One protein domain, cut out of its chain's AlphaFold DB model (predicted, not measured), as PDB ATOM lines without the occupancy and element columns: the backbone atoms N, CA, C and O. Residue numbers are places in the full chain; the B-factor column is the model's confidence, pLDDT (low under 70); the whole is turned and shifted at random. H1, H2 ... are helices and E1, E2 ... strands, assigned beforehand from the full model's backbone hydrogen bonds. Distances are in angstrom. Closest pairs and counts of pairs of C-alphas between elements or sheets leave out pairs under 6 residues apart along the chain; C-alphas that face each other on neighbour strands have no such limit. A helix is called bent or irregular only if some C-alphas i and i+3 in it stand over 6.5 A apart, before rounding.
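This is residues 10 to 204 of the 695 residues of an uncharacterized protein of Shinella sp. WSJ-2 (UniProt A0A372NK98). A twisted sheet of seven parallel strands makes the core and curls round H1. H1 and H2 cover one face of it and H3, H4 and H5 the other, in three layers, helices on both faces of a sheet; the long helix H3 reaches past the strands to the small H7. The printed part has 195 residues, with named elements in the order E1 H1 E2 H2 E3 H3 E4 H4 E5 H5 H6 H7 E6 E7, seven helices and seven strands, of mixed class. The sheet order is E3 E2 E1 E4 E5 E6 E7. It is compact, with a radius of gyration of the C-alphas of 16.9 A, and spans 53 by 39 by 33 A.

E1, residues 10 to 13, and E2, residues 36 to 41, are parallel neighbours at 27 degrees, with N 11 and O 37 at 2.8 A. H1, residues 16 to 28, touches H2, residues 46 to 56, at a shallow tilt of 11 degrees, the same way; the closest C-alphas, of Pro 16 and Ala 52, are 4.1 A apart. E3, residues 63 to 67, is an edge strand beside E2, with N 40 and O 65 at 2.9 A. E1, H1, E2 and E2, H2, E3 are strand-helix-strand units, parallel neighbour strands with a helix between, with right-handed crossovers. H3, residues 81 to 106, leads to E4, residues 113 to 116, beside E1, with N 12 and O 115 at 2.9 A; E3, H3, E4 is a split unit, with E2 and E1 between its strands, also right-handed. H4, residues 122 to 134, is over E1 and E4 at a height over the sheet of 9.1 A, and its residues 126 to 130 touch H3 at a steep tilt of 51 degrees, the closest C-alphas being those of Ile 96 and Gln 126, 6.7 A apart. E5, residues 137 to 141, is beside E4, with N 116 and O 139 at 2.9 A; E4, H4, E5 is another right-handed unit. H5, residues 146 to 156, is on the sheet; H6, residues 160 to 164, is not on it and is close to H5 but not clearly touching, with the C-alphas of Phe 153 and Lys 160 closest at 7.3 A. H7, residues 169 to 174, touches residues 85 to 89 of H3 at a steep tilt of 57 degrees; its Leu 171 and Arg 85 have the closest C-alphas, 5.9 A apart. E6, residues 186 to 189, is beside E5, with N 140 and O 186 at 2.8 A, and E5, H5 H6 H7, E6 is a unit too; E7, residues 200 to 203, is the other edge strand, with N 187 and O 200 at 2.8 A. In H1, H2, H3 and H5 every O i to N i+4 pair is within hydrogen-bond range; H4 has 6 of 9, H6 0 of 1 with 2 of 2 O i to N i+3 pairs, and H7 0 of 2 with 1 of 3.

E1 begins at C-alpha 10 (-41.661, -0.878, -8.687). From first to last C-alpha H1 measures 18.3 A, E2 16.0 A, H3 37.5 A and H4 19.7 A. H4 and H7 are irregular: C-alphas 130 and 133 are 7.7 A apart, and C-alphas 170 and 173 are 9.2 A apart. E7 ends at C-alpha 203 (-55.319, 12.500, -4.518).

The two C-alphas farthest apart, those of Asn 30 and Val 79, are 54.0 A apart. The printed part has no cut. The links E3 to H3, residues 68 to 80, and H7 to E6 are long. Mean pLDDT of the printed part is 91.0; residues 158 to 161 and 166 are under 70.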
ATOM      1  N   LEU A  10     -41.397   0.360  -9.418       98.31
ATOM      2  CA  LEU A  10     -41.661  -0.878  -8.687       98.31
ATOM      3  C   LEU A  10     -42.967  -0.748  -7.905       98.31
ATOM      4  O   LEU A  10     -43.121   0.153  -7.090       98.31
ATOM      5  N   VAL A  11     -43.890  -1.682  -8.105       98.31
ATOM      6  CA  VAL A  11     -45.129  -1.805  -7.334       98.31
ATOM      7  C   VAL A  11     -45.023  -3.045  -6.464       98.31
ATOM      8  O   VAL A  11     -44.873  -4.145  -6.987       98.31
ATOM      9  N   VAL A  12     -45.116  -2.898  -5.146       97.81
ATOM     10  CA  VAL A  12     -45.162  -4.025  -4.208       97.81
ATOM     11  C   VAL A  12     -46.569  -4.102  -3.631       97.81
ATOM     12  O   VAL A  12     -47.049  -3.142  -3.027       97.81
ATOM     13  N   ALA A  13     -47.235  -5.241  -3.811       97.19
ATOM     14  CA  ALA A  13     -48.625  -5.426  -3.401       97.19
ATOM     15  C   ALA A  13     -48.837  -6.769  -2.692       97.19
ATOM     16  O   ALA A  13     -48.277  -7.786  -3.086       97.19
ATOM     17  N   THR A  14     -49.683  -6.764  -1.662       95.69
ATOM     18  CA  THR A  14     -50.153  -7.936  -0.905       95.69
ATOM     19  C   THR A  14     -51.659  -8.171  -1.032       95.69
ATOM     20  O   THR A  14     -52.177  -9.189  -0.565       95.69
ATOM     21  N   SER A  15     -52.388  -7.232  -1.646       94.19
ATOM     22  CA  SER A  15     -53.847  -7.265  -1.757       94.19
ATOM     23  C   SER A  15     -54.321  -6.877  -3.170       94.19
ATOM     24  O   SER A  15     -53.683  -6.051  -3.826       94.19
ATOM     25  N   PRO A  16     -55.465  -7.413  -3.646       93.88
ATOM     26  CA  PRO A  16     -56.091  -6.978  -4.899       93.88
ATOM     27  C   PRO A  16     -56.320  -5.461  -4.997       93.88
ATOM     28  O   PRO A  16     -56.209  -4.900  -6.083       93.88
ATOM     29  N   LEU A  17     -56.613  -4.802  -3.866       92.44
ATOM     30  CA  LEU A  17     -56.845  -3.355  -3.801       92.44
ATOM     31  C   LEU A  17     -55.548  -2.569  -4.025       92.44
ATOM     32  O   LEU A  17     -55.545  -1.598  -4.771       92.44
ATOM     33  N   GLN A  18     -54.433  -3.021  -3.446       95.62
ATOM     34  CA  GLN A  18     -53.121  -2.411  -3.675       95.62
ATOM     35  C   GLN A  18     -52.673  -2.568  -5.140       95.62
ATOM     36  O   GLN A  18     -52.157  -1.615  -5.714       95.62
ATOM     37  N   VAL A  19     -52.932  -3.717  -5.786       96.81
ATOM     38  CA  VAL A  19     -52.679  -3.876  -7.236       96.81
ATOM     39  C   VAL A  19     -53.521  -2.887  -8.048       96.81
ATOM     40  O   VAL A  19     -52.984  -2.189  -8.907       96.81
ATOM     41  N   GLN A  20     -54.820  -2.771  -7.753       95.12
ATOM     42  CA  GLN A  20     -55.709  -1.804  -8.407       95.12
ATOM     43  C   GLN A  20     -55.238  -0.352  -8.210       95.12
ATOM     44  O   GLN A  20     -55.214   0.418  -9.170       95.12
ATOM     45  N   ASN A  21     -54.805   0.013  -7.003       96.06
ATOM     46  CA  ASN A  21     -54.297   1.352  -6.703       96.06
ATOM     47  C   ASN A  21     -52.945   1.631  -7.376       96.06
ATOM     48  O   ASN A  21     -52.725   2.753  -7.822       96.06
ATOM     49  N   GLY A  22     -52.081   0.625  -7.541       97.62
ATOM     50  CA  GLY A  22     -50.860   0.740  -8.344       97.62
ATOM     51  C   GLY A  22     -51.154   0.978  -9.831       97.62
ATOM     52  O   GLY A  22     -50.570   1.874 -10.436       97.62
ATOM     53  N   ILE A  23     -52.119   0.246 -10.405       97.50
ATOM     54  CA  ILE A  23     -52.603   0.466 -11.782       97.50
ATOM     55  C   ILE A  23     -53.162   1.885 -11.939       97.50
ATOM     56  O   ILE A  23     -52.839   2.578 -12.905       97.50
ATOM     57  N   GLN A  24     -53.976   2.339 -10.983       96.25
ATOM     58  CA  GLN A  24     -54.529   3.687 -11.004       96.25
ATOM     59  C   GLN A  24     -53.437   4.759 -10.889       96.25
ATOM     60  O   GLN A  24     -53.491   5.729 -11.639       96.25
ATOM     61  N   TYR A  25     -52.447   4.597 -10.003       97.75
ATOM     62  CA  TYR A  25     -51.329   5.537  -9.868       97.75
ATOM     63  C   TYR A  25     -50.569   5.693 -11.191       97.75
ATOM     64  O   TYR A  25     -50.358   6.817 -11.652       97.75
ATOM     65  N   ILE A  26     -50.211   4.573 -11.833       98.19
ATOM     66  CA  ILE A  26     -49.482   4.569 -13.110       98.19
ATOM     67  C   ILE A  26     -50.310   5.289 -14.183       98.19
ATOM     68  O   ILE A  26     -49.809   6.202 -14.833       98.19
ATOM     69  N   ARG A  27     -51.608   4.982 -14.307       96.81
ATOM     70  CA  ARG A  27     -52.501   5.673 -15.254       96.81
ATOM     71  C   ARG A  27     -52.632   7.168 -14.964       96.81
ATOM     72  O   ARG A  27     -52.530   7.976 -15.878       96.81
ATOM     73  N   GLN A  28     -52.833   7.545 -13.703       96.38
ATOM     74  CA  GLN A  28     -53.043   8.936 -13.298       96.38
ATOM     75  C   GLN A  28     -51.780   9.802 -13.458       96.38
ATOM     76  O   GLN A  28     -51.888  11.012 -13.639       96.38
ATOM     77  N   THR A  29     -50.594   9.190 -13.425       96.88
ATOM     78  CA  THR A  29     -49.303   9.854 -13.677       96.88
ATOM     79  C   THR A  29     -48.833   9.750 -15.137       96.88
ATOM     80  O   THR A  29     -47.762  10.254 -15.464       96.88
ATOM     81  N   ASN A  30     -49.637   9.158 -16.036       96.88
ATOM     82  CA  ASN A  30     -49.278   8.833 -17.427       96.88
ATOM     83  C   ASN A  30     -48.013   7.954 -17.553       96.88
ATOM     84  O   ASN A  30     -47.255   8.066 -18.517       96.88
ATOM     85  N   GLY A  31     -47.780   7.089 -16.565       95.81
ATOM     86  CA  GLY A  31     -46.701   6.109 -16.567       95.81
ATOM     87  C   GLY A  31     -46.950   4.942 -17.526       95.81
ATOM     88  O   GLY A  31     -48.076   4.649 -17.927       95.81
ATOM     89  N   ASP A  32     -45.868   4.245 -17.868       96.88
ATOM     90  CA  ASP A  32     -45.859   3.133 -18.817       96.88
ATOM     91  C   ASP A  32     -45.753   1.785 -18.081       96.88
ATOM     92  O   ASP A  32     -44.781   1.516 -17.364       96.88
ATOM     93  N   PHE A  33     -46.744   0.910 -18.273       97.56
ATOM     94  CA  PHE A  33     -46.743  -0.435 -17.690       97.56
ATOM     95  C   PHE A  33     -45.588  -1.298 -18.206       97.56
ATOM     96  O   PHE A  33     -45.010  -2.049 -17.420       97.56
ATOM     97  N   SER A  34     -45.158  -1.123 -19.460       96.56
ATOM     98  CA  SER A  34     -44.015  -1.852 -20.034       96.56
ATOM     99  C   SER A  34     -42.671  -1.447 -19.411       96.56
ATOM    100  O   SER A  34     -41.663  -2.125 -19.602       96.56
ATOM    101  N   ARG A  35     -42.675  -0.380 -18.599       96.69
ATOM    102  CA  ARG A  35     -41.552   0.126 -17.796       96.69
ATOM    103  C   ARG A  35     -41.799   0.017 -16.286       96.69
ATOM    104  O   ARG A  35     -41.060   0.606 -15.496       96.69
ATOM    105  N   SER A  36     -42.828  -0.730 -15.891       98.00
ATOM    106  CA  SER A  36     -43.257  -0.925 -14.505       98.00
ATOM    107  C   SER A  36     -43.241  -2.410 -14.139       98.00
ATOM    108  O   SER A  36     -43.691  -3.254 -14.915       98.00
ATOM    109  N   VAL A  37     -42.763  -2.745 -12.942       98.06
ATOM    110  CA  VAL A  37     -42.772  -4.118 -12.414       98.06
ATOM    111  C   VAL A  37     -43.679  -4.253 -11.204       98.06
ATOM    112  O   VAL A  37     -43.685  -3.400 -10.321       98.06
ATOM    113  N   LEU A  38     -44.412  -5.364 -11.144       98.38
ATOM    114  CA  LEU A  38     -45.228  -5.743  -9.995       98.38
ATOM    115  C   LEU A  38     -44.546  -6.879  -9.227       98.38
ATOM    116  O   LEU A  38     -44.356  -7.963  -9.768       98.38
ATOM    117  N   ALA A  39     -44.238  -6.661  -7.955       98.19
ATOM    118  CA  ALA A  39     -43.906  -7.696  -6.987       98.19
ATOM    119  C   ALA A  39     -45.166  -8.041  -6.174       98.19
ATOM    120  O   ALA A  39     -45.497  -7.368  -5.194       98.19
ATOM    121  N   HIS A  40     -45.891  -9.084  -6.592       97.88
ATOM    122  CA  HIS A  40     -47.040  -9.591  -5.837       97.88
ATOM    123  C   HIS A  40     -46.559 -10.520  -4.721       97.88
ATOM    124  O   HIS A  40     -46.143 -11.655  -4.973       97.88
ATOM    125  N   VAL A  41     -46.626 -10.037  -3.484       96.94
ATOM    126  CA  VAL A  41     -46.357 -10.820  -2.279       96.94
ATOM    127  C   VAL A  41     -47.652 -11.500  -1.856       96.94
ATOM    128  O   VAL A  41     -48.625 -10.847  -1.489       96.94
ATOM    129  N   GLY A  42     -47.675 -12.827  -1.914       95.06
ATOM    130  CA  GLY A  42     -48.860 -13.617  -1.619       95.06
ATOM    131  C   GLY A  42     -49.438 -13.326  -0.234       95.06
ATOM    132  O   GLY A  42     -48.723 -13.069   0.730       95.06
ATOM    133  N   SER A  43     -50.758 -13.403  -0.126       92.38
ATOM    134  CA  SER A  43     -51.485 -13.445   1.136       92.38
ATOM    135  C   SER A  43     -51.633 -14.893   1.625       92.38
ATOM    136  O   SER A  43     -51.309 -15.849   0.922       92.38
ATOM    137  N   ALA A  44     -52.184 -15.080   2.828       88.94
ATOM    138  CA  ALA A  44     -52.534 -16.403   3.351       88.94
ATOM    139  C   ALA A  44     -53.802 -17.034   2.726       88.94
ATOM    140  O   ALA A  44     -54.249 -18.066   3.221       88.94
ATOM    141  N   ARG A  45     -54.406 -16.408   1.705       89.12
ATOM    142  CA  ARG A  45     -55.585 -16.901   0.976       89.12
ATOM    143  C   ARG A  45     -55.319 -16.905  -0.524       89.12
ATOM    144  O   ARG A  45     -55.028 -15.852  -1.094       89.12
ATOM    145  N   ASP A  46     -55.501 -18.055  -1.158       92.75
ATOM    146  CA  ASP A  46     -55.227 -18.215  -2.587       92.75
ATOM    147  C   ASP A  46     -56.223 -17.446  -3.462       92.75
ATOM    148  O   ASP A  46     -55.803 -16.770  -4.391       92.75
ATOM    149  N   GLU A  47     -57.500 -17.369  -3.075       91.44
ATOM    150  CA  GLU A  47     -58.516 -16.528  -3.739       91.44
ATOM    151  C   GLU A  47     -58.114 -15.040  -3.837       91.44
ATOM    152  O   GLU A  47     -58.384 -14.368  -4.835       91.44
ATOM    153  N   ASP A  48     -57.468 -14.503  -2.792       91.62
ATOM    154  CA  ASP A  48     -56.975 -13.120  -2.782       91.62
ATOM    155  C   ASP A  48     -55.740 -12.979  -3.699       91.62
ATOM    156  O   ASP A  48     -55.565 -11.932  -4.325       91.62
ATOM    157  N   ASN A  49     -54.929 -14.035  -3.842       95.19
ATOM    158  CA  ASN A  49     -53.766 -14.082  -4.737       95.19
ATOM    159  C   ASN A  49     -54.186 -14.185  -6.210       95.19
ATOM    160  O   ASN A  49     -53.736 -13.401  -7.044       95.19
ATOM    161  N   GLU A  50     -55.096 -15.105  -6.530       95.50
ATOM    162  CA  GLU A  50     -55.676 -15.279  -7.862       95.50
ATOM    163  C   GLU A  50     -56.384 -14.010  -8.334       95.50
ATOM    164  O   GLU A  50     -56.223 -13.597  -9.485       95.50
ATOM    165  N   ARG A  51     -57.131 -13.339  -7.444       93.06
ATOM    166  CA  ARG A  51     -57.792 -12.068  -7.759       93.06
ATOM    167  C   ARG A  51     -56.784 -10.951  -8.025       93.06
ATOM    168  O   ARG A  51     -56.966 -10.217  -8.992       93.06
ATOM    169  N   ALA A  52     -55.727 -10.838  -7.220       95.25
ATOM    170  CA  ALA A  52     -54.668  -9.851  -7.431       95.25
ATOM    171  C   ALA A  52     -53.966 -10.060  -8.785       95.25
ATOM    172  O   ALA A  52     -53.833  -9.115  -9.559       95.25
ATOM    173  N   LEU A  53     -53.625 -11.307  -9.125       96.81
ATOM    174  CA  LEU A  53     -53.040 -11.664 -10.421       96.81
ATOM    175  C   LEU A  53     -54.017 -11.454 -11.592       96.81
ATOM    176  O   LEU A  53     -53.613 -10.971 -12.646       96.81
ATOM    177  N   THR A  54     -55.310 -11.742 -11.408       95.62
ATOM    178  CA  THR A  54     -56.361 -11.475 -12.412       95.62
ATOM    179  C   THR A  54     -56.507  -9.981 -12.706       95.62
ATOM    180  O   THR A  54     -56.786  -9.609 -13.843       95.62
ATOM    181  N   ILE A  55     -56.337  -9.119 -11.698       94.56
ATOM    182  CA  ILE A  55     -56.328  -7.662 -11.878       94.56
ATOM    183  C   ILE A  55     -55.020  -7.217 -12.544       94.56
ATOM    184  O   ILE A  55     -55.070  -6.448 -13.497       94.56
ATOM    185  N   ALA A  56     -53.868  -7.732 -12.101       97.12
ATOM    186  CA  ALA A  56     -52.565  -7.394 -12.672       97.12
ATOM    187  C   ALA A  56     -52.476  -7.716 -14.172       97.12
ATOM    188  O   ALA A  56     -52.058  -6.867 -14.952       97.12
ATOM    189  N   ASN A  57     -52.945  -8.897 -14.584       97.12
ATOM    190  CA  ASN A  57     -52.929  -9.367 -15.976       97.12
ATOM    191  C   ASN A  57     -53.820  -8.550 -16.942       97.12
ATOM    192  O   ASN A  57     -53.900  -8.895 -18.120       97.12
ATOM    193  N   ARG A  58     -54.507  -7.498 -16.473       95.69
ATOM    194  CA  ARG A  58     -55.224  -6.536 -17.329       95.69
ATOM    195  C   ARG A  58     -54.287  -5.532 -18.006       95.69
ATOM    196  O   ARG A  58     -54.673  -4.945 -19.010       95.69
ATOM    197  N   GLU A  59     -53.079  -5.345 -17.473       97.75
ATOM    198  CA  GLU A  59     -52.099  -4.372 -17.965       97.75
ATOM    199  C   GLU A  59     -50.817  -5.061 -18.458       97.75
ATOM    200  O   GLU A  59     -50.430  -6.129 -17.977       97.75
ATOM    201  N   ALA A  60     -50.114  -4.418 -19.392       97.12
ATOM    202  CA  ALA A  60     -48.877  -4.926 -19.986       97.12
ATOM    203  C   ALA A  60     -47.638  -4.606 -19.121       97.12
ATOM    204  O   ALA A  60     -46.767  -3.844 -19.533       97.12
ATOM    205  N   TRP A  61     -47.576  -5.159 -17.905       97.75
ATOM    206  CA  TRP A  61     -46.423  -5.006 -17.004       97.75
ATOM    207  C   TRP A  61     -45.117  -5.489 -17.650       97.75
ATOM    208  O   TRP A  61     -45.091  -6.561 -18.254       97.75
ATOM    209  N   ALA A  62     -44.009  -4.778 -17.408       96.31
ATOM    210  CA  ALA A  62     -42.660  -5.209 -17.792       96.31
ATOM    211  C   ALA A  62     -42.347  -6.617 -17.258       96.31
ATOM    212  O   ALA A  62     -41.742  -7.447 -17.938       96.31
ATOM    213  N   ARG A  63     -42.782  -6.880 -16.016       96.75
ATOM    214  CA  ARG A  63     -42.761  -8.190 -15.363       96.75
ATOM    215  C   ARG A  63     -43.684  -8.218 -14.140       96.75
ATOM    216  O   ARG A  63     -43.783  -7.240 -13.402       96.75
ATOM    217  N   ILE A  64     -44.273  -9.388 -13.877       97.88
ATOM    218  CA  ILE A  64     -44.944  -9.720 -12.612       97.88
ATOM    219  C   ILE A  64     -44.105 -10.772 -11.869       97.88
ATOM    220  O   ILE A  64     -44.007 -11.921 -12.298       97.88
ATOM    221  N   GLY A  65     -43.478 -10.380 -10.761       97.44
ATOM    222  CA  GLY A  65     -42.888 -11.281  -9.772       97.44
ATOM    223  C   GLY A  65     -43.947 -11.804  -8.800       97.44
ATOM    224  O   GLY A  65     -44.904 -11.100  -8.473       97.44
ATOM    225  N   ARG A  66     -43.778 -13.044  -8.336       97.44
ATOM    226  CA  ARG A  66     -44.638 -13.679  -7.328       97.44
ATOM    227  C   ARG A  66     -43.770 -14.142  -6.170       97.44
ATOM    228  O   ARG A  66     -42.795 -14.847  -6.403       97.44
ATOM    229  N   PHE A  67     -44.155 -13.777  -4.956       97.12
ATOM    230  CA  PHE A  67     -43.444 -14.116  -3.725       97.12
ATOM    231  C   PHE A  67     -44.397 -14.800  -2.742       97.12
ATOM    232  O   PHE A  67     -45.594 -14.490  -2.751       97.12
ATOM    233  N   PRO A  68     -43.919 -15.702  -1.874       93.44
ATOM    234  CA  PRO A  68     -44.730 -16.219  -0.780       93.44
ATOM    235  C   PRO A  68     -45.051 -15.112   0.249       93.44
ATOM    236  O   PRO A  68     -44.308 -14.136   0.363       93.44
ATOM    237  N   PRO A  69     -46.129 -15.245   1.050       91.25
ATOM    238  CA  PRO A  69     -46.301 -14.428   2.250       91.25
ATOM    239  C   PRO A  69     -45.104 -14.615   3.182       91.25
ATOM    240  O   PRO A  69     -44.910 -15.721   3.691       91.25
ATOM    241  N   PHE A  70     -44.372 -13.544   3.506       89.88
ATOM    242  CA  PHE A  70     -43.410 -13.619   4.604       89.88
ATOM    243  C   PHE A  70     -44.150 -13.910   5.920       89.88
ATOM    244  O   PHE A  70     -45.070 -13.181   6.308       89.88
ATOM    245  N   ARG A  71     -43.744 -14.972   6.622       89.94
ATOM    246  CA  ARG A  71     -44.301 -15.367   7.921       89.94
ATOM    247  C   ARG A  71     -43.154 -15.507   8.926       89.94
ATOM    248  O   ARG A  71     -42.349 -16.422   8.759       89.94
ATOM    249  N   PRO A  72     -43.084 -14.657   9.968       89.50
ATOM    250  CA  PRO A  72     -42.137 -14.856  11.058       89.50
ATOM    251  C   PRO A  72     -42.389 -16.202  11.740       89.50
ATOM    252  O   PRO A  72     -43.544 -16.551  12.030       89.50
ATOM    253  N   LEU A  73     -41.323 -16.938  12.037       91.81
ATOM    254  CA  LEU A  73     -41.398 -18.154  12.839       91.81
ATOM    255  C   LEU A  73     -41.816 -17.793  14.272       91.81
ATOM    256  O   LEU A  73     -41.413 -16.763  14.820       91.81
ATOM    257  N   ARG A  74     -42.648 -18.623  14.911       90.25
ATOM    258  CA  ARG A  74     -43.139 -18.348  16.273       90.25
ATOM    259  C   ARG A  74     -42.172 -18.957  17.283       90.25
ATOM    260  O   ARG A  74     -42.012 -20.169  17.294       90.25
ATOM    261  N   SER A  75     -41.609 -18.149  18.178       89.19
ATOM    262  CA  SER A  75     -40.625 -18.602  19.182       89.19
ATOM    263  C   SER A  75     -41.080 -19.794  20.027       89.19
ATOM    264  O   SER A  75     -40.285 -20.672  20.332       89.19
ATOM    265  N   LYS A  76     -42.376 -19.873  20.342       92.38
ATOM    266  CA  LYS A  76     -42.992 -20.989  21.079       92.38
ATOM    267  C   LYS A  76     -42.990 -22.348  20.355       92.38
ATOM    268  O   LYS A  76     -43.386 -23.335  20.963       92.38
ATOM    269  N   ASP A  77     -42.649 -22.384  19.067       95.19
ATOM    270  CA  ASP A  77     -42.583 -23.616  18.273       95.19
ATOM    271  C   ASP A  77     -41.159 -24.235  18.303       95.19
ATOM    272  O   ASP A  77     -40.908 -25.225  17.624       95.19
ATOM    273  N   PHE A  78     -40.236 -23.668  19.100       93.50
ATOM    274  CA  PHE A  78     -38.834 -24.088  19.248       93.50
ATOM    275  C   PHE A  78     -38.498 -24.421  20.707       93.50
ATOM    276  O   PHE A  78     -39.129 -23.914  21.634       93.50
ATOM    277  N   VAL A  79     -37.481 -25.267  20.910       95.00
ATOM    278  CA  VAL A  79     -37.024 -25.690  22.249       95.00
ATOM    279  C   VAL A  79     -36.277 -24.566  22.972       95.00
ATOM    280  O   VAL A  79     -36.466 -24.375  24.172       95.00
ATOM    281  N   THR A  80     -35.446 -23.812  22.248       93.50
ATOM    282  CA  THR A  80     -34.674 -22.683  22.782       93.50
ATOM    283  C   THR A  80     -34.950 -21.403  21.996       93.50
ATOM    284  O   THR A  80     -35.411 -21.429  20.850       93.50
ATOM    285  N   VAL A  81     -34.658 -20.255  22.614       87.19
ATOM    286  CA  VAL A  81     -34.754 -18.952  21.940       87.19
ATOM    287  C   VAL A  81     -33.664 -18.837  20.871       87.19
ATOM    288  O   VAL A  81     -33.893 -18.243  19.826       87.19
ATOM    289  N   GLU A  82     -32.501 -19.432  21.110       89.75
ATOM    290  CA  GLU A  82     -31.331 -19.439  20.237       89.75
ATOM    291  C   GLU A  82     -31.594 -20.226  18.945       89.75
ATOM    292  O   GLU A  82     -31.275 -19.734  17.862       89.75
ATOM    293  N   ASP A  83     -32.255 -21.386  19.037       92.44
ATOM    294  CA  ASP A  83     -32.718 -22.139  17.865       92.44
ATOM    295  C   ASP A  83     -33.711 -21.315  17.046       92.44
ATOM    296  O   ASP A  83     -33.520 -21.137  15.846       92.44
ATOM    297  N   TRP A  84     -34.727 -20.736  17.695       93.38
ATOM    298  CA  TRP A  84     -35.683 -19.866  17.010       93.38
ATOM    299  C   TRP A  84     -35.004 -18.679  16.312       93.38
ATOM    300  O   TRP A  84     -35.359 -18.374  15.176       93.38
ATOM    301  N   ARG A  85     -34.028 -18.020  16.955       91.44
ATOM    302  CA  ARG A  85     -33.279 -16.910  16.341       91.44
ATOM    303  C   ARG A  85     -32.541 -17.371  15.088       91.44
ATOM    304  O   ARG A  85     -32.654 -16.713  14.062       91.44
ATOM    305  N   ARG A  86     -31.825 -18.498  15.157       92.75
ATOM    306  CA  ARG A  86     -31.078 -19.059  14.020       92.75
ATOM    307  C   ARG A  86     -32.004 -19.374  12.843       92.75
ATOM    308  O   ARG A  86     -31.729 -18.947  11.722       92.75
ATOM    309  N   GLU A  87     -33.112 -20.070  13.098       95.00
ATOM    310  CA  GLU A  87     -34.064 -20.437  12.044       95.00
ATOM    311  C   GLU A  87     -34.824 -19.216  11.491       95.00
ATOM    312  O   GLU A  87     -35.062 -19.137  10.289       95.00
ATOM    313  N   GLU A  88     -35.166 -18.219  12.318       93.19
ATOM    314  CA  GLU A  88     -35.810 -16.980  11.853       93.19
ATOM    315  C   GLU A  88     -34.837 -16.096  11.056       93.19
ATOM    316  O   GLU A  88     -35.229 -15.566  10.019       93.19
ATOM    317  N   THR A  89     -33.564 -15.975  11.452       91.62
ATOM    318  CA  THR A  89     -32.539 -15.299  10.632       91.62
ATOM    319  C   THR A  89     -32.367 -16.000   9.279       91.62
ATOM    320  O   THR A  89     -32.301 -15.324   8.253       91.62
ATOM    321  N   SER A  90     -32.384 -17.338   9.245       92.62
ATOM    322  CA  SER A  90     -32.349 -18.122   8.000       92.62
ATOM    323  C   SER A  90     -33.583 -17.866   7.114       92.62
ATOM    324  O   SER A  90     -33.449 -17.476   5.954       92.62
ATOM    325  N   ASN A  91     -34.791 -17.964   7.682       93.25
ATOM    326  CA  ASN A  91     -36.073 -17.646   7.032       93.25
ATOM    327  C   ASN A  91     -36.078 -16.232   6.408       93.25
ATOM    328  O   ASN A  91     -36.545 -16.027   5.287       93.25
ATOM    329  N   ARG A  92     -35.501 -15.252   7.113       90.94
ATOM    330  CA  ARG A  92     -35.339 -13.869   6.637       90.94
ATOM    331  C   ARG A  92     -34.327 -13.740   5.504       90.94
ATOM    332  O   ARG A  92     -34.612 -13.048   4.528       90.94
ATOM    333  N   ALA A  93     -33.180 -14.407   5.613       92.00
ATOM    334  CA  ALA A  93     -32.144 -14.406   4.584       92.00
ATOM    335  C   ALA A  93     -32.644 -15.020   3.265       92.00
ATOM    336  O   ALA A  93     -32.431 -14.429   2.209       92.00
ATOM    337  N   ILE A  94     -33.389 -16.131   3.328       93.69
ATOM    338  CA  ILE A  94     -34.015 -16.769   2.157       93.69
ATOM    339  C   ILE A  94     -34.947 -15.785   1.433       93.69
ATOM    340  O   ILE A  94     -34.851 -15.620   0.218       93.69
ATOM    341  N   PHE A  95     -35.805 -15.068   2.169       94.50
ATOM    342  CA  PHE A  95     -36.723 -14.093   1.568       94.50
ATOM    343  C   PHE A  95     -35.993 -12.886   0.943       94.50
ATOM    344  O   PHE A  95     -36.417 -12.384  -0.097       94.50
ATOM    345  N   ILE A  96     -34.871 -12.441   1.523       93.44
ATOM    346  CA  ILE A  96     -33.997 -11.431   0.895       93.44
ATOM    347  C   ILE A  96     -33.383 -11.969  -0.399       93.44
ATOM    348  O   ILE A  96     -33.345 -11.247  -1.395       93.44
ATOM    349  N   GLU A  97     -32.913 -13.218  -0.408       94.62
ATOM    350  CA  GLU A  97     -32.300 -13.823  -1.592       94.62
ATOM    351  C   GLU A  97     -33.300 -13.924  -2.756       94.62
ATOM    352  O   GLU A  97     -32.952 -13.609  -3.893       94.62
ATOM    353  N   GLU A  98     -34.564 -14.269  -2.482       96.00
ATOM    354  CA  GLU A  98     -35.635 -14.252  -3.490       96.00
ATOM    355  C   GLU A  98     -35.842 -12.851  -4.098       96.00
ATOM    356  O   GLU A  98     -35.979 -12.719  -5.318       96.00
ATOM    357  N   ILE A  99     -35.822 -11.796  -3.275       95.88
ATOM    358  CA  ILE A  99     -35.945 -10.398  -3.730       95.88
ATOM    359  C   ILE A  99     -34.719  -9.982  -4.556       95.88
ATOM    360  O   ILE A  99     -34.868  -9.401  -5.634       95.88
ATOM    361  N   ALA A 100     -33.510 -10.321  -4.101       95.25
ATOM    362  CA  ALA A 100     -32.267 -10.029  -4.812       95.25
ATOM    363  C   ALA A 100     -32.203 -10.742  -6.174       95.25
ATOM    364  O   ALA A 100     -31.819 -10.139  -7.182       95.25
ATOM    365  N   ARG A 101     -32.653 -12.002  -6.235       96.12
ATOM    366  CA  ARG A 101     -32.789 -12.773  -7.477       96.12
ATOM    367  C   ARG A 101     -33.785 -12.107  -8.428       96.12
ATOM    368  O   ARG A 101     -33.454 -11.876  -9.587       96.12
ATOM    369  N   PHE A 102     -34.953 -11.697  -7.932       96.25
ATOM    370  CA  PHE A 102     -35.938 -10.963  -8.731       96.25
ATOM    371  C   PHE A 102     -35.378  -9.655  -9.312       96.25
ATOM    372  O   PHE A 102     -35.531  -9.428 -10.509       96.25
ATOM    373  N   PHE A 103     -34.682  -8.827  -8.524       95.62
ATOM    374  CA  PHE A 103     -34.062  -7.590  -9.030       95.62
ATOM    375  C   PHE A 103     -32.947  -7.867 -10.050       95.62
ATOM    376  O   PHE A 103     -32.866  -7.179 -11.067       95.62
ATOM    377  N   THR A 104     -32.150  -8.922  -9.845       94.00
ATOM    378  CA  THR A 104     -31.150  -9.386 -10.825       94.00
ATOM    379  C   THR A 104     -31.812  -9.734 -12.161       94.00
ATOM    380  O   THR A 104     -31.345  -9.317 -13.217       94.00
ATOM    381  N   GLU A 105     -32.931 -10.461 -12.135       93.00
ATOM    382  CA  GLU A 105     -33.642 -10.864 -13.351       93.00
ATOM    383  C   GLU A 105     -34.479  -9.742 -14.000       93.00
ATOM    384  O   GLU A 105     -34.781  -9.821 -15.193       93.00
ATOM    385  N   VAL A 106     -34.879  -8.718 -13.234       92.38
ATOM    386  CA  VAL A 106     -35.454  -7.458 -13.748       92.38
ATOM    387  C   VAL A 106     -34.372  -6.598 -14.412       92.38
ATOM    388  O   VAL A 106     -34.674  -5.861 -15.346       92.38
ATOM    389  N   GLY A 107     -33.113  -6.728 -13.983       89.44
ATOM    390  CA  GLY A 107     -31.963  -6.008 -14.536       89.44
ATOM    391  C   GLY A 107     -31.703  -4.641 -13.897       89.44
ATOM    392  O   GLY A 107     -30.821  -3.922 -14.356       89.44
ATOM    393  N   THR A 108     -32.437  -4.272 -12.841       86.31
ATOM    394  CA  THR A 108     -32.191  -3.047 -12.066       86.31
ATOM    395  C   THR A 108     -32.695  -3.170 -10.623       86.31
ATOM    396  O   THR A 108     -33.709  -3.812 -10.352       86.31
ATOM    397  N   SER A 109     -31.981  -2.518  -9.703       80.62
ATOM    398  CA  SER A 109     -32.435  -2.145  -8.352       80.62
ATOM    399  C   SER A 109     -32.677  -0.631  -8.208       80.62
ATOM    400  O   SER A 109     -33.140  -0.166  -7.166       80.62
ATOM    401  N   HIS A 110     -32.358   0.141  -9.251       90.88
ATOM    402  CA  HIS A 110     -32.552   1.583  -9.327       90.88
ATOM    403  C   HIS A 110     -33.921   1.844  -9.955       90.88
ATOM    404  O   HIS A 110     -34.084   1.738 -11.170       90.88
ATOM    405  N   PHE A 111     -34.894   2.158  -9.106       96.50
ATOM    406  CA  PHE A 111     -36.221   2.619  -9.501       96.50
ATOM    407  C   PHE A 111     -36.334   4.112  -9.190       96.50
ATOM    408  O   PHE A 111     -35.754   4.590  -8.216       96.50
ATOM    409  N   GLU A 112     -37.096   4.845  -9.994       97.50
ATOM    410  CA  GLU A 112     -37.436   6.248  -9.728       97.50
ATOM    411  C   GLU A 112     -38.551   6.343  -8.681       97.50
ATOM    412  O   GLU A 112     -38.565   7.255  -7.854       97.50
ATOM    413  N   THR A 113     -39.465   5.367  -8.686       98.38
ATOM    414  CA  THR A 113     -40.631   5.331  -7.801       98.38
ATOM    415  C   THR A 113     -40.882   3.917  -7.279       98.38
ATOM    416  O   THR A 113     -40.861   2.945  -8.041       98.38
ATOM    417  N   VAL A 114     -41.173   3.800  -5.983       98.25
ATOM    418  CA  VAL A 114     -41.561   2.549  -5.317       98.25
ATOM    419  C   VAL A 114     -42.937   2.732  -4.673       98.25
ATOM    420  O   VAL A 114     -43.091   3.527  -3.747       98.25
ATOM    421  N   LEU A 115     -43.940   1.994  -5.154       98.38
ATOM    422  CA  LEU A 115     -45.315   2.017  -4.645       98.38
ATOM    423  C   LEU A 115     -45.526   0.867  -3.644       98.38
ATOM    424  O   LEU A 115     -45.305  -0.294  -3.994       98.38
ATOM    425  N   LEU A 116     -45.977   1.170  -2.425       96.62
ATOM    426  CA  LEU A 116     -46.175   0.217  -1.319       96.62
ATOM    427  C   LEU A 116     -47.550   0.433  -0.667       96.62
ATOM    428  O   LEU A 116     -47.949   1.577  -0.490       96.62
ATOM    429  N   GLY A 117     -48.249  -0.615  -0.218       94.06
ATOM    430  CA  GLY A 117     -49.474  -0.441   0.593       94.06
ATOM    431  C   GLY A 117     -49.216  -0.012   2.049       94.06
ATOM    432  O   GLY A 117     -50.048   0.622   2.689       94.06
ATOM    433  N   ASP A 118     -48.045  -0.362   2.584       92.56
ATOM    434  CA  ASP A 118     -47.523   0.062   3.889       92.56
ATOM    435  C   ASP A 118     -45.990  -0.102   3.850       92.56
ATOM    436  O   ASP A 118     -45.509  -1.016   3.191       92.56
ATOM    437  N   TYR A 119     -45.193   0.722   4.534       91.50
ATOM    438  CA  TYR A 119     -43.727   0.530   4.613       91.50
ATOM    439  C   TYR A 119     -43.276  -0.172   5.909       91.50
ATOM    440  O   TYR A 119     -42.098  -0.505   6.073       91.50
ATOM    441  N   ARG A 120     -44.200  -0.394   6.854       89.31
ATOM    442  CA  ARG A 120     -43.903  -0.982   8.172       89.31
ATOM    443  C   ARG A 120     -43.860  -2.517   8.175       89.31
ATOM    444  O   ARG A 120     -42.961  -3.062   8.816       89.31
ATOM    445  N   PRO A 121     -44.765  -3.250   7.490       88.81
ATOM    446  CA  PRO A 121     -44.687  -4.703   7.412       88.81
ATOM    447  C   PRO A 121     -43.401  -5.156   6.725       88.81
ATOM    448  O   PRO A 121     -42.987  -4.613   5.699       88.81
ATOM    449  N   MET A 122     -42.802  -6.210   7.273       86.94
ATOM    450  CA  MET A 122     -41.501  -6.734   6.848       86.94
ATOM    451  C   MET A 122     -41.462  -7.085   5.355       86.94
ATOM    452  O   MET A 122     -40.456  -6.834   4.698       86.94
ATOM    453  N   SER A 123     -42.579  -7.585   4.811       88.81
ATOM    454  CA  SER A 123     -42.735  -7.906   3.391       88.81
ATOM    455  C   SER A 123     -42.446  -6.720   2.473       88.81
ATOM    456  O   SER A 123     -41.738  -6.891   1.494       88.81
ATOM    457  N   PHE A 124     -42.954  -5.525   2.785       92.62
ATOM    458  CA  PHE A 124     -42.709  -4.320   1.984       92.62
ATOM    459  C   PHE A 124     -41.329  -3.726   2.266       92.62
ATOM    460  O   PHE A 124     -40.637  -3.276   1.353       92.62
ATOM    461  N   ARG A 125     -40.911  -3.762   3.537       90.88
ATOM    462  CA  ARG A 125     -39.644  -3.184   3.985       90.88
ATOM    463  C   ARG A 125     -38.426  -3.794   3.289       90.88
ATOM    464  O   ARG A 125     -37.483  -3.063   3.020       90.88
ATOM    465  N   GLN A 126     -38.446  -5.087   2.963       91.94
ATOM    466  CA  GLN A 126     -37.316  -5.723   2.273       91.94
ATOM    467  C   GLN A 126     -37.164  -5.294   0.809       91.94
ATOM    468  O   GLN A 126     -36.039  -5.076   0.366       91.94
ATOM    469  N   PHE A 127     -38.264  -5.055   0.085       95.12
ATOM    470  CA  PHE A 127     -38.176  -4.408  -1.229       95.12
ATOM    471  C   PHE A 127     -37.629  -2.986  -1.097       95.12
ATOM    472  O   PHE A 127     -36.707  -2.626  -1.822       95.12
ATOM    473  N   LEU A 128     -38.127  -2.205  -0.130       93.88
ATOM    474  CA  LEU A 128     -37.638  -0.846   0.106       93.88
ATOM    475  C   LEU A 128     -36.126  -0.825   0.411       93.88
ATOM    476  O   LEU A 128     -35.398  -0.053  -0.212       93.88
ATOM    477  N   GLN A 129     -35.645  -1.717   1.285       93.12
ATOM    478  CA  GLN A 129     -34.226  -1.881   1.631       93.12
ATOM    479  C   GLN A 129     -33.360  -2.190   0.404       93.12
ATOM    480  O   GLN A 129     -32.308  -1.582   0.222       93.12
ATOM    481  N   ALA A 130     -33.825  -3.067  -0.488       93.19
ATOM    482  CA  ALA A 130     -33.114  -3.393  -1.723       93.19
ATOM    483  C   ALA A 130     -33.093  -2.239  -2.758       93.19
ATOM    484  O   ALA A 130     -32.279  -2.270  -3.681       93.19
ATOM    485  N   THR A 131     -33.946  -1.217  -2.603       94.94
ATOM    486  CA  THR A 131     -33.998  -0.016  -3.468       94.94
ATOM    487  C   THR A 131     -33.357   1.240  -2.863       94.94
ATOM    488  O   THR A 131     -33.231   2.252  -3.551       94.94
ATOM    489  N   GLU A 132     -32.923   1.199  -1.595       92.38
ATOM    490  CA  GLU A 132     -32.490   2.375  -0.815       92.38
ATOM    491  C   GLU A 132     -31.411   3.215  -1.519       92.38
ATOM    492  O   GLU A 132     -31.472   4.447  -1.529       92.38
ATOM    493  N   HIS A 133     -30.445   2.552  -2.164       91.06
ATOM    494  CA  HIS A 133     -29.332   3.203  -2.858       91.06
ATOM    495  C   HIS A 133     -29.770   4.122  -4.008       91.06
ATOM    496  O   HIS A 133     -29.119   5.140  -4.239       91.06
ATOM    497  N   GLY A 134     -30.881   3.806  -4.684       91.56
ATOM    498  CA  GLY A 134     -31.446   4.641  -5.747       91.56
ATOM    499  C   GLY A 134     -32.175   5.889  -5.239       91.56
ATOM    500  O   GLY A 134     -32.447   6.786  -6.028       91.56
ATOM    501  N   ARG A 135     -32.470   5.963  -3.929       94.12
ATOM    502  CA  ARG A 135     -33.292   7.013  -3.294       94.12
ATOM    503  C   ARG A 135     -34.619   7.284  -4.038       94.12
ATOM    504  O   ARG A 135     -34.895   8.443  -4.356       94.12
ATOM    505  N   PRO A 136     -35.431   6.246  -4.320       96.81
ATOM    506  CA  PRO A 136     -36.697   6.398  -5.034       96.81
ATOM    507  C   PRO A 136     -37.677   7.313  -4.290       96.81
ATOM    508  O   PRO A 136     -37.659   7.395  -3.057       96.81
ATOM    509  N   GLU A 137     -38.618   7.911  -5.022       97.56
ATOM    510  CA  GLU A 137     -39.845   8.409  -4.402       97.56
ATOM    511  C   GLU A 137     -40.647   7.220  -3.850       97.56
ATOM    512  O   GLU A 137     -40.993   6.292  -4.584       97.56
ATOM    513  N   VAL A 138     -40.952   7.246  -2.551       97.75
ATOM    514  CA  VAL A 138     -41.764   6.210  -1.904       97.75
ATOM    515  C   VAL A 138     -43.214   6.670  -1.853       97.75
ATOM    516  O   VAL A 138     -43.553   7.639  -1.166       97.75
ATOM    517  N   VAL A 139     -44.074   5.954  -2.571       98.19
ATOM    518  CA  VAL A 139     -45.504   6.238  -2.663       98.19
ATOM    519  C   VAL A 139     -46.283   5.234  -1.823       98.19
ATOM    520  O   VAL A 139     -46.159   4.024  -2.014       98.19
ATOM    521  N   LEU A 140     -47.121   5.732  -0.916       97.38
ATOM    522  CA  LEU A 140     -48.037   4.909  -0.137       97.38
ATOM    523  C   LEU A 140     -49.370   4.776  -0.882       97.38
ATOM    524  O   LEU A 140     -50.097   5.756  -1.023       97.38
ATOM    525  N   LEU A 141     -49.684   3.579  -1.366       97.12
ATOM    526  CA  LEU A 141     -50.968   3.245  -1.977       97.12
ATOM    527  C   LEU A 141     -52.020   3.008  -0.891       97.12
ATOM    528  O   LEU A 141     -51.746   2.313   0.086       97.12
ATOM    529  N   ASP A 142     -53.244   3.497  -1.097       91.56
ATOM    530  CA  ASP A 142     -54.356   3.175  -0.198       91.56
ATOM    531  C   ASP A 142     -54.558   1.658  -0.020       91.56
ATOM    532  O   ASP A 142     -54.709   0.904  -0.982       91.56
ATOM    533  N   ASP A 143     -54.656   1.226   1.235       87.50
ATOM    534  CA  ASP A 143     -55.142  -0.101   1.633       87.50
ATOM    535  C   ASP A 143     -56.187   0.079   2.745       87.50
ATOM    536  O   ASP A 143     -56.008  -0.281   3.910       87.50
ATOM    537  N   GLY A 144     -57.271   0.773   2.392       85.50
ATOM    538  CA  GLY A 144     -58.308   1.187   3.331       85.50
ATOM    539  C   GLY A 144     -57.847   2.314   4.262       85.50
ATOM    540  O   GLY A 144     -57.315   3.328   3.819       85.50
ATOM    541  N   SER A 145     -58.063   2.168   5.573       85.31
ATOM    542  CA  SER A 145     -57.750   3.207   6.569       85.31
ATOM    543  C   SER A 145     -56.264   3.270   6.968       85.31
ATOM    544  O   SER A 145     -55.903   4.040   7.860       85.31
ATOM    545  N   VAL A 146     -55.394   2.454   6.355       87.44
ATOM    546  CA  VAL A 146     -53.953   2.408   6.668       87.44
ATOM    547  C   VAL A 146     -53.270   3.743   6.357       87.44
ATOM    548  O   VAL A 146     -52.503   4.222   7.191       87.44
ATOM    549  N   SER A 147     -53.606   4.398   5.241       89.75
ATOM    550  CA  SER A 147     -53.036   5.701   4.863       89.75
ATOM    551  C   SER A 147     -53.284   6.766   5.933       89.75
ATOM    552  O   SER A 147     -52.321   7.322   6.455       89.75
ATOM    553  N   ARG A 148     -54.545   6.960   6.365       88.62
ATOM    554  CA  ARG A 148     -54.911   7.856   7.487       88.62
ATOM    555  C   ARG A 148     -54.111   7.567   8.754       88.62
ATOM    556  O   ARG A 148     -53.668   8.488   9.437       88.62
ATOM    557  N   TYR A 149     -53.939   6.287   9.085       87.00
ATOM    558  CA  TYR A 149     -53.170   5.890  10.260       87.00
ATOM    559  C   TYR A 149     -51.712   6.353  10.147       87.00
ATOM    560  O   TYR A 149     -51.187   6.950  11.083       87.00
ATOM    561  N   VAL A 150     -51.077   6.115   8.995       89.69
ATOM    562  CA  VAL A 150     -49.686   6.507   8.731       89.69
ATOM    563  C   VAL A 150     -49.521   8.031   8.673       89.69
ATOM    564  O   VAL A 150     -48.530   8.533   9.200       89.69
ATOM    565  N   MET A 151     -50.479   8.764   8.095       90.44
ATOM    566  CA  MET A 151     -50.518  10.235   8.090       90.44
ATOM    567  C   MET A 151     -50.469  10.794   9.514       90.44
ATOM    568  O   MET A 151     -49.521  11.487   9.873       90.44
ATOM    569  N   ARG A 152     -51.425  10.399  10.366       84.88
ATOM    570  CA  ARG A 152     -51.519  10.864  11.762       84.88
ATOM    571  C   ARG A 152     -50.298  10.469  12.591       84.88
ATOM    572  O   ARG A 152     -49.824  11.259  13.406       84.88
ATOM    573  N   PHE A 153     -49.782   9.256  12.383       83.81
ATOM    574  CA  PHE A 153     -48.565   8.760  13.032       83.81
ATOM    575  C   PHE A 153     -47.338   9.631  12.687       83.81
ATOM    576  O   PHE A 153     -46.613  10.025  13.602       83.81
ATOM    577  N   ARG A 154     -47.135   9.997  11.411       85.12
ATOM    578  CA  ARG A 154     -46.002  10.841  10.974       85.12
ATOM    579  C   ARG A 154     -46.173  12.314  11.328       85.12
ATOM    580  O   ARG A 154     -45.208  12.941  11.751       85.12
ATOM    581  N   GLU A 155     -47.386  12.851  11.215       83.38
ATOM    582  CA  GLU A 155     -47.703  14.237  11.582       83.38
ATOM    583  C   GLU A 155     -47.460  14.497  13.081       83.38
ATOM    584  O   GLU A 155     -46.803  15.467  13.456       83.38
ATOM    585  N   THR A 156     -47.976  13.621  13.948       77.06
ATOM    586  CA  THR A 156     -47.980  13.848  15.406       77.06
ATOM    587  C   THR A 156     -46.820  13.176  16.143       77.06
ATOM    588  O   THR A 156     -46.537  13.507  17.296       77.06
ATOM    589  N   GLY A 157     -46.172  12.181  15.529       73.19
ATOM    590  CA  GLY A 157     -45.249  11.276  16.212       73.19
ATOM    591  C   GLY A 157     -45.921  10.361  17.249       73.19
ATOM    592  O   GLY A 157     -45.218   9.723  18.038       73.19
ATOM    593  N   ALA A 158     -47.257  10.296  17.294       62.19
ATOM    594  CA  ALA A 158     -47.978   9.396  18.184       62.19
ATOM    595  C   ALA A 158     -47.819   7.944  17.710       62.19
ATOM    596  O   ALA A 158     -48.169   7.600  16.584       62.19
ATOM    597  N   GLY A 159     -47.312   7.079  18.592       61.31
ATOM    598  CA  GLY A 159     -47.128   5.660  18.293       61.31
ATOM    599  C   GLY A 159     -45.833   5.313  17.554       61.31
ATOM    600  O   GLY A 159     -45.833   4.309  16.854       61.31
ATOM    601  N   LYS A 160     -44.740   6.083  17.722       63.66
ATOM    602  CA  LYS A 160     -43.384   5.817  17.164       63.66
ATOM    603  C   LYS A 160     -42.931   4.348  17.199       63.66
ATOM    604  O   LYS A 160     -42.278   3.898  16.264       63.66
ATOM    605  N   GLU A 161     -43.353   3.591  18.210       68.62
ATOM    606  CA  GLU A 161     -43.149   2.136  18.332       68.62
ATOM    607  C   GLU A 161     -43.614   1.337  17.085       68.62
ATOM    608  O   GLU A 161     -43.079   0.278  16.765       68.62
ATOM    609  N   GLU A 162     -44.603   1.831  16.332       71.00
ATOM    610  CA  GLU A 162     -45.124   1.187  15.119       71.00
ATOM    611  C   GLU A 162     -44.118   1.172  13.958       71.00
ATOM    612  O   GLU A 162     -44.194   0.282  13.111       71.00
ATOM    613  N   ALA A 163     -43.132   2.080  13.931       71.75
ATOM    614  CA  ALA A 163     -42.015   1.978  12.989       71.75
ATOM    615  C   ALA A 163     -41.185   0.708  13.251       71.75
ATOM    616  O   ALA A 163     -40.686   0.081  12.314       71.75
ATOM    617  N   THR A 164     -41.099   0.257  14.507       72.25
ATOM    618  CA  THR A 164     -40.382  -0.968  14.893       72.25
ATOM    619  C   THR A 164     -41.268  -2.218  14.864       72.25
ATOM    620  O   THR A 164     -40.828  -3.303  15.238       72.25
ATOM    621  N   ARG A 165     -42.525  -2.117  14.414       70.19
ATOM    622  CA  ARG A 165     -43.451  -3.253  14.346       70.19
ATOM    623  C   ARG A 165     -42.926  -4.349  13.411       70.19
ATOM    624  O   ARG A 165     -42.488  -4.078  12.298       70.19
ATOM    625  N   GLY A 166     -42.973  -5.600  13.873       66.94
ATOM    626  CA  GLY A 166     -42.445  -6.770  13.153       66.94
ATOM    627  C   GLY A 166     -40.925  -6.959  13.261       66.94
ATOM    628  O   GLY A 166     -40.421  -8.044  12.973       66.94
ATOM    629  N   ILE A 167     -40.191  -5.953  13.743       72.12
ATOM    630  CA  ILE A 167     -38.794  -6.132  14.136       72.12
ATOM    631  C   ILE A 167     -38.774  -6.990  15.399       72.12
ATOM    632  O   ILE A 167     -39.645  -6.862  16.263       72.12
ATOM    633  N   LEU A 168     -37.808  -7.900  15.486       75.94
ATOM    634  CA  LEU A 168     -37.655  -8.811  16.610       75.94
ATOM    635  C   LEU A 168     -36.389  -8.401  17.370       75.94
ATOM    636  O   LEU A 168     -35.307  -8.839  16.990       75.94
ATOM    637  N   PRO A 169     -36.482  -7.606  18.458       70.50
ATOM    638  CA  PRO A 169     -35.300  -7.097  19.167       70.50
ATOM    639  C   PRO A 169     -34.348  -8.201  19.650       70.50
ATOM    640  O   PRO A 169     -33.162  -7.970  19.850       70.50
ATOM    641  N   HIS A 170     -34.872  -9.416  19.815       74.06
ATOM    642  CA  HIS A 170     -34.118 -10.610  20.180       74.06
ATOM    643  C   HIS A 170     -33.130 -11.095  19.105       74.06
ATOM    644  O   HIS A 170     -32.176 -11.771  19.472       74.06
ATOM    645  N   LEU A 171     -33.319 -10.771  17.819       76.38
ATOM    646  CA  LEU A 171     -32.358 -11.123  16.762       76.38
ATOM    647  C   LEU A 171     -31.069 -10.280  16.839       76.38
ATOM    648  O   LEU A 171     -30.014 -10.726  16.393       76.38
ATOM    649  N   GLY A 172     -31.114  -9.109  17.484       78.31
ATOM    650  CA  GLY A 172     -29.936  -8.275  17.725       78.31
ATOM    651  C   GLY A 172     -29.321  -7.711  16.441       78.31
ATOM    652  O   GLY A 172     -30.037  -7.352  15.510       78.31
ATOM    653  N   ALA A 173     -27.989  -7.609  16.406       79.56
ATOM    654  CA  ALA A 173     -27.255  -7.072  15.254       79.56
ATOM    655  C   ALA A 173     -27.250  -8.012  14.030       79.56
ATOM    656  O   ALA A 173     -26.951  -7.567  12.927       79.56
ATOM    657  N   GLU A 174     -27.614  -9.283  14.230       79.81
ATOM    658  CA  GLU A 174     -27.702 -10.318  13.194       79.81
ATOM    659  C   GLU A 174     -29.071 -10.338  12.482       79.81
ATOM    660  O   GLU A 174     -29.300 -11.189  11.623       79.81
ATOM    661  N   ASP A 175     -30.009  -9.444  12.833       82.12
ATOM    662  CA  ASP A 175     -31.238  -9.263  12.051       82.12
ATOM    663  C   ASP A 175     -30.879  -8.574  10.721       82.12
ATOM    664  O   ASP A 175     -30.495  -7.399  10.731       82.12
ATOM    665  N   PRO A 176     -31.014  -9.236   9.554       80.38
ATOM    666  CA  PRO A 176     -30.717  -8.590   8.280       80.38
ATOM    667  C   PRO A 176     -31.740  -7.491   7.932       80.38
ATOM    668  O   PRO A 176     -31.536  -6.731   6.979       80.38
ATOM    669  N   PHE A 177     -32.846  -7.395   8.683       80.62
ATOM    670  CA  PHE A 177     -33.899  -6.409   8.471       80.62
ATOM    671  C   PHE A 177     -33.615  -5.134   9.266       80.62
ATOM    672  O   PHE A 177     -33.721  -5.090  10.492       80.62
ATOM    673  N   ARG A 178     -33.313  -4.052   8.548       81.12
ATOM    674  CA  ARG A 178     -33.058  -2.739   9.153       81.12
ATOM    675  C   ARG A 178     -34.369  -2.043   9.498       81.12
ATOM    676  O   ARG A 178     -35.384  -2.253   8.834       81.12
ATOM    677  N   ILE A 179     -34.361  -1.167  10.507       79.25
ATOM    678  CA  ILE A 179     -35.470  -0.221  10.687       79.25
ATOM    679  C   ILE A 179     -35.377   0.784   9.542       79.25
ATOM    680  O   ILE A 179     -34.386   1.502   9.441       79.25
ATOM    681  N   MET A 180     -36.393   0.827   8.686       81.62
ATOM    682  CA  MET A 180     -36.466   1.792   7.595       81.62
ATOM    683  C   MET A 180     -37.785   2.541   7.644       81.62
ATOM    684  O   MET A 180     -38.864   1.941   7.628       81.62
ATOM    685  N   GLU A 181     -37.659   3.860   7.677       87.38
ATOM    686  CA  GLU A 181     -38.736   4.821   7.530       87.38
ATOM    687  C   GLU A 181     -38.294   5.857   6.484       87.38
ATOM    688  O   GLU A 181     -37.239   6.472   6.658       87.38
ATOM    689  N   PRO A 182     -39.052   6.049   5.390       90.81
ATOM    690  CA  PRO A 182     -38.746   7.076   4.403       90.81
ATOM    691  C   PRO A 182     -38.709   8.477   5.023       90.81
ATOM    692  O   PRO A 182     -39.583   8.854   5.810       90.81
ATOM    693  N   THR A 183     -37.724   9.279   4.621       89.31
ATOM    694  CA  THR A 183     -37.610  10.694   5.019       89.31
ATOM    695  C   THR A 183     -38.801  11.523   4.541       89.31
ATOM    696  O   THR A 183     -39.205  12.456   5.224       89.31
ATOM    697  N   SER A 184     -39.394  11.143   3.411       95.19
ATOM    698  CA  SER A 184     -40.601  11.722   2.814       95.19
ATOM    699  C   SER A 184     -41.473  10.617   2.220       95.19
ATOM    700  O   SER A 184     -40.936   9.677   1.628       95.19
ATOM    701  N   LEU A 185     -42.795  10.753   2.315       96.81
ATOM    702  CA  LEU A 185     -43.770   9.899   1.627       96.81
ATOM    703  C   LEU A 185     -44.647  10.709   0.674       96.81
ATOM    704  O   LEU A 185     -45.045  11.825   0.998       96.81
ATOM    705  N   THR A 186     -45.040  10.104  -0.444       98.12
ATOM    706  CA  THR A 186     -46.162  10.584  -1.261       98.12
ATOM    707  C   THR A 186     -47.365   9.673  -1.023       98.12
ATOM    708  O   THR A 186     -47.357   8.507  -1.400       98.12
ATOM    709  N   TYR A 187     -48.417  10.167  -0.380       97.56
ATOM    710  CA  TYR A 187     -49.650   9.414  -0.161       97.56
ATOM    711  C   TYR A 187     -50.499   9.419  -1.436       97.56
ATOM    712  O   TYR A 187     -51.050  10.457  -1.801       97.56
ATOM    713  N   PHE A 188     -50.633   8.271  -2.103       97.56
ATOM    714  CA  PHE A 188     -51.586   8.087  -3.194       97.56
ATOM    715  C   PHE A 188     -52.933   7.623  -2.642       97.56
ATOM    716  O   PHE A 188     -53.206   6.424  -2.513       97.56
ATOM    717  N   THR A 189     -53.755   8.598  -2.262       96.00
ATOM    718  CA  THR A 189     -54.875   8.364  -1.352       96.00
ATOM    719  C   THR A 189     -56.130   9.136  -1.714       96.00
ATOM    720  O   THR A 189     -56.059  10.214  -2.292       96.00
ATOM    721  N   ILE A 190     -57.300   8.619  -1.351       93.56
ATOM    722  CA  ILE A 190     -58.549   9.384  -1.440       93.56
ATOM    723  C   ILE A 190     -58.621  10.505  -0.388       93.56
ATOM    724  O   ILE A 190     -59.425  11.422  -0.536       93.56
ATOM    725  N   TYR A 191     -57.829  10.442   0.687       92.75
ATOM    726  CA  TYR A 191     -57.958  11.348   1.831       92.75
ATOM    727  C   TYR A 191     -57.208  12.673   1.629       92.75
ATOM    728  O   TYR A 191     -56.027  12.688   1.297       92.75
ATOM    729  N   ASP A 192     -57.898  13.781   1.899       91.81
ATOM    730  CA  ASP A 192     -57.331  15.132   1.955       91.81
ATOM    731  C   ASP A 192     -57.274  15.548   3.436       91.81
ATOM    732  O   ASP A 192     -58.183  16.184   3.967       91.81
ATOM    733  N   GLU A 193     -56.274  15.020   4.148       88.62
ATOM    734  CA  GLU A 193     -56.066  15.203   5.593       88.62
ATOM    735  C   GLU A 193     -54.702  15.879   5.856       88.62
ATOM    736  O   GLU A 193     -53.807  15.811   5.011       88.62
ATOM    737  N   PRO A 194     -54.507  16.531   7.020       87.19
ATOM    738  CA  PRO A 194     -53.199  17.040   7.430       87.19
ATOM    739  C   PRO A 194     -52.099  15.966   7.405       87.19
ATOM    740  O   PRO A 194     -52.329  14.798   7.728       87.19
ATOM    741  N   ILE A 195     -50.886  16.376   7.021       91.38
ATOM    742  CA  ILE A 195     -49.702  15.516   6.893       91.38
ATOM    743  C   ILE A 195     -48.438  16.220   7.396       91.38
ATOM    744  O   ILE A 195     -48.390  17.445   7.524       91.38
ATOM    745  N   ALA A 196     -47.385  15.439   7.656       84.81
ATOM    746  CA  ALA A 196     -46.066  15.974   7.979       84.81
ATOM    747  C   ALA A 196     -45.498  16.821   6.822       84.81
ATOM    748  O   ALA A 196     -45.676  16.497   5.652       84.81
ATOM    749  N   GLN A 197     -44.753  17.886   7.148       79.06
ATOM    750  CA  GLN A 197     -44.235  18.858   6.164       79.06
ATOM    751  C   GLN A 197     -43.272  18.270   5.115       79.06
ATOM    752  O   GLN A 197     -43.046  18.894   4.081       79.06
ATOM    753  N   SER A 198     -42.673  17.110   5.391       90.25
ATOM    754  CA  SER A 198     -41.803  16.372   4.467       90.25
ATOM    755  C   SER A 198     -42.564  15.564   3.417       90.25
ATOM    756  O   SER A 198     -41.961  15.112   2.445       90.25
ATOM    757  N   ASP A 199     -43.854  15.326   3.641       96.12
ATOM    758  CA  ASP A 199     -44.664  14.395   2.869       96.12
ATOM    759  C   ASP A 199     -45.541  15.145   1.852       96.12
ATOM    760  O   ASP A 199     -45.621  16.376   1.843       96.12
ATOM    761  N   LYS A 200     -46.199  14.406   0.957       97.69
ATOM    762  CA  LYS A 200     -47.078  14.943  -0.092       97.69
ATOM    763  C   LYS A 200     -48.355  14.120  -0.192       97.69
ATOM    764  O   LYS A 200     -48.329  12.919   0.055       97.69
ATOM    765  N   ILE A 201     -49.445  14.729  -0.651       97.31
ATOM    766  CA  ILE A 201     -50.657  14.011  -1.070       97.31
ATOM    767  C   ILE A 201     -50.770  14.074  -2.594       97.31
ATOM    768  O   ILE A 201     -50.680  15.146  -3.190       97.31
ATOM    769  N   LEU A 202     -51.007  12.920  -3.216       97.31
ATOM    770  CA  LEU A 202     -51.504  12.798  -4.581       97.31
ATOM    771  C   LEU A 202     -52.896  12.165  -4.505       97.31
ATOM    772  O   LEU A 202     -53.022  10.959  -4.292       97.31
ATOM    773  N   LEU A 203     -53.943  12.978  -4.665       96.06
ATOM    774  CA  LEU A 203     -55.319  12.500  -4.518       96.06
ATOM    775  C   LEU A 203     -55.650  11.411  -5.549       96.06
ATOM    776  O   LEU A 203     -55.487  11.614  -6.751       96.06
ATOM    777  N   ASN A 204     -56.118  10.257  -5.078       94.81
ATOM    778  CA  ASN A 204     -56.501   9.105  -5.886       94.81
ATOM    779  C   ASN A 204     -57.901   9.313  -6.477       94.81
ATOM    780  O   ASN A 204     -58.915   9.204  -5.785       94.81
TER     781      ASN A 204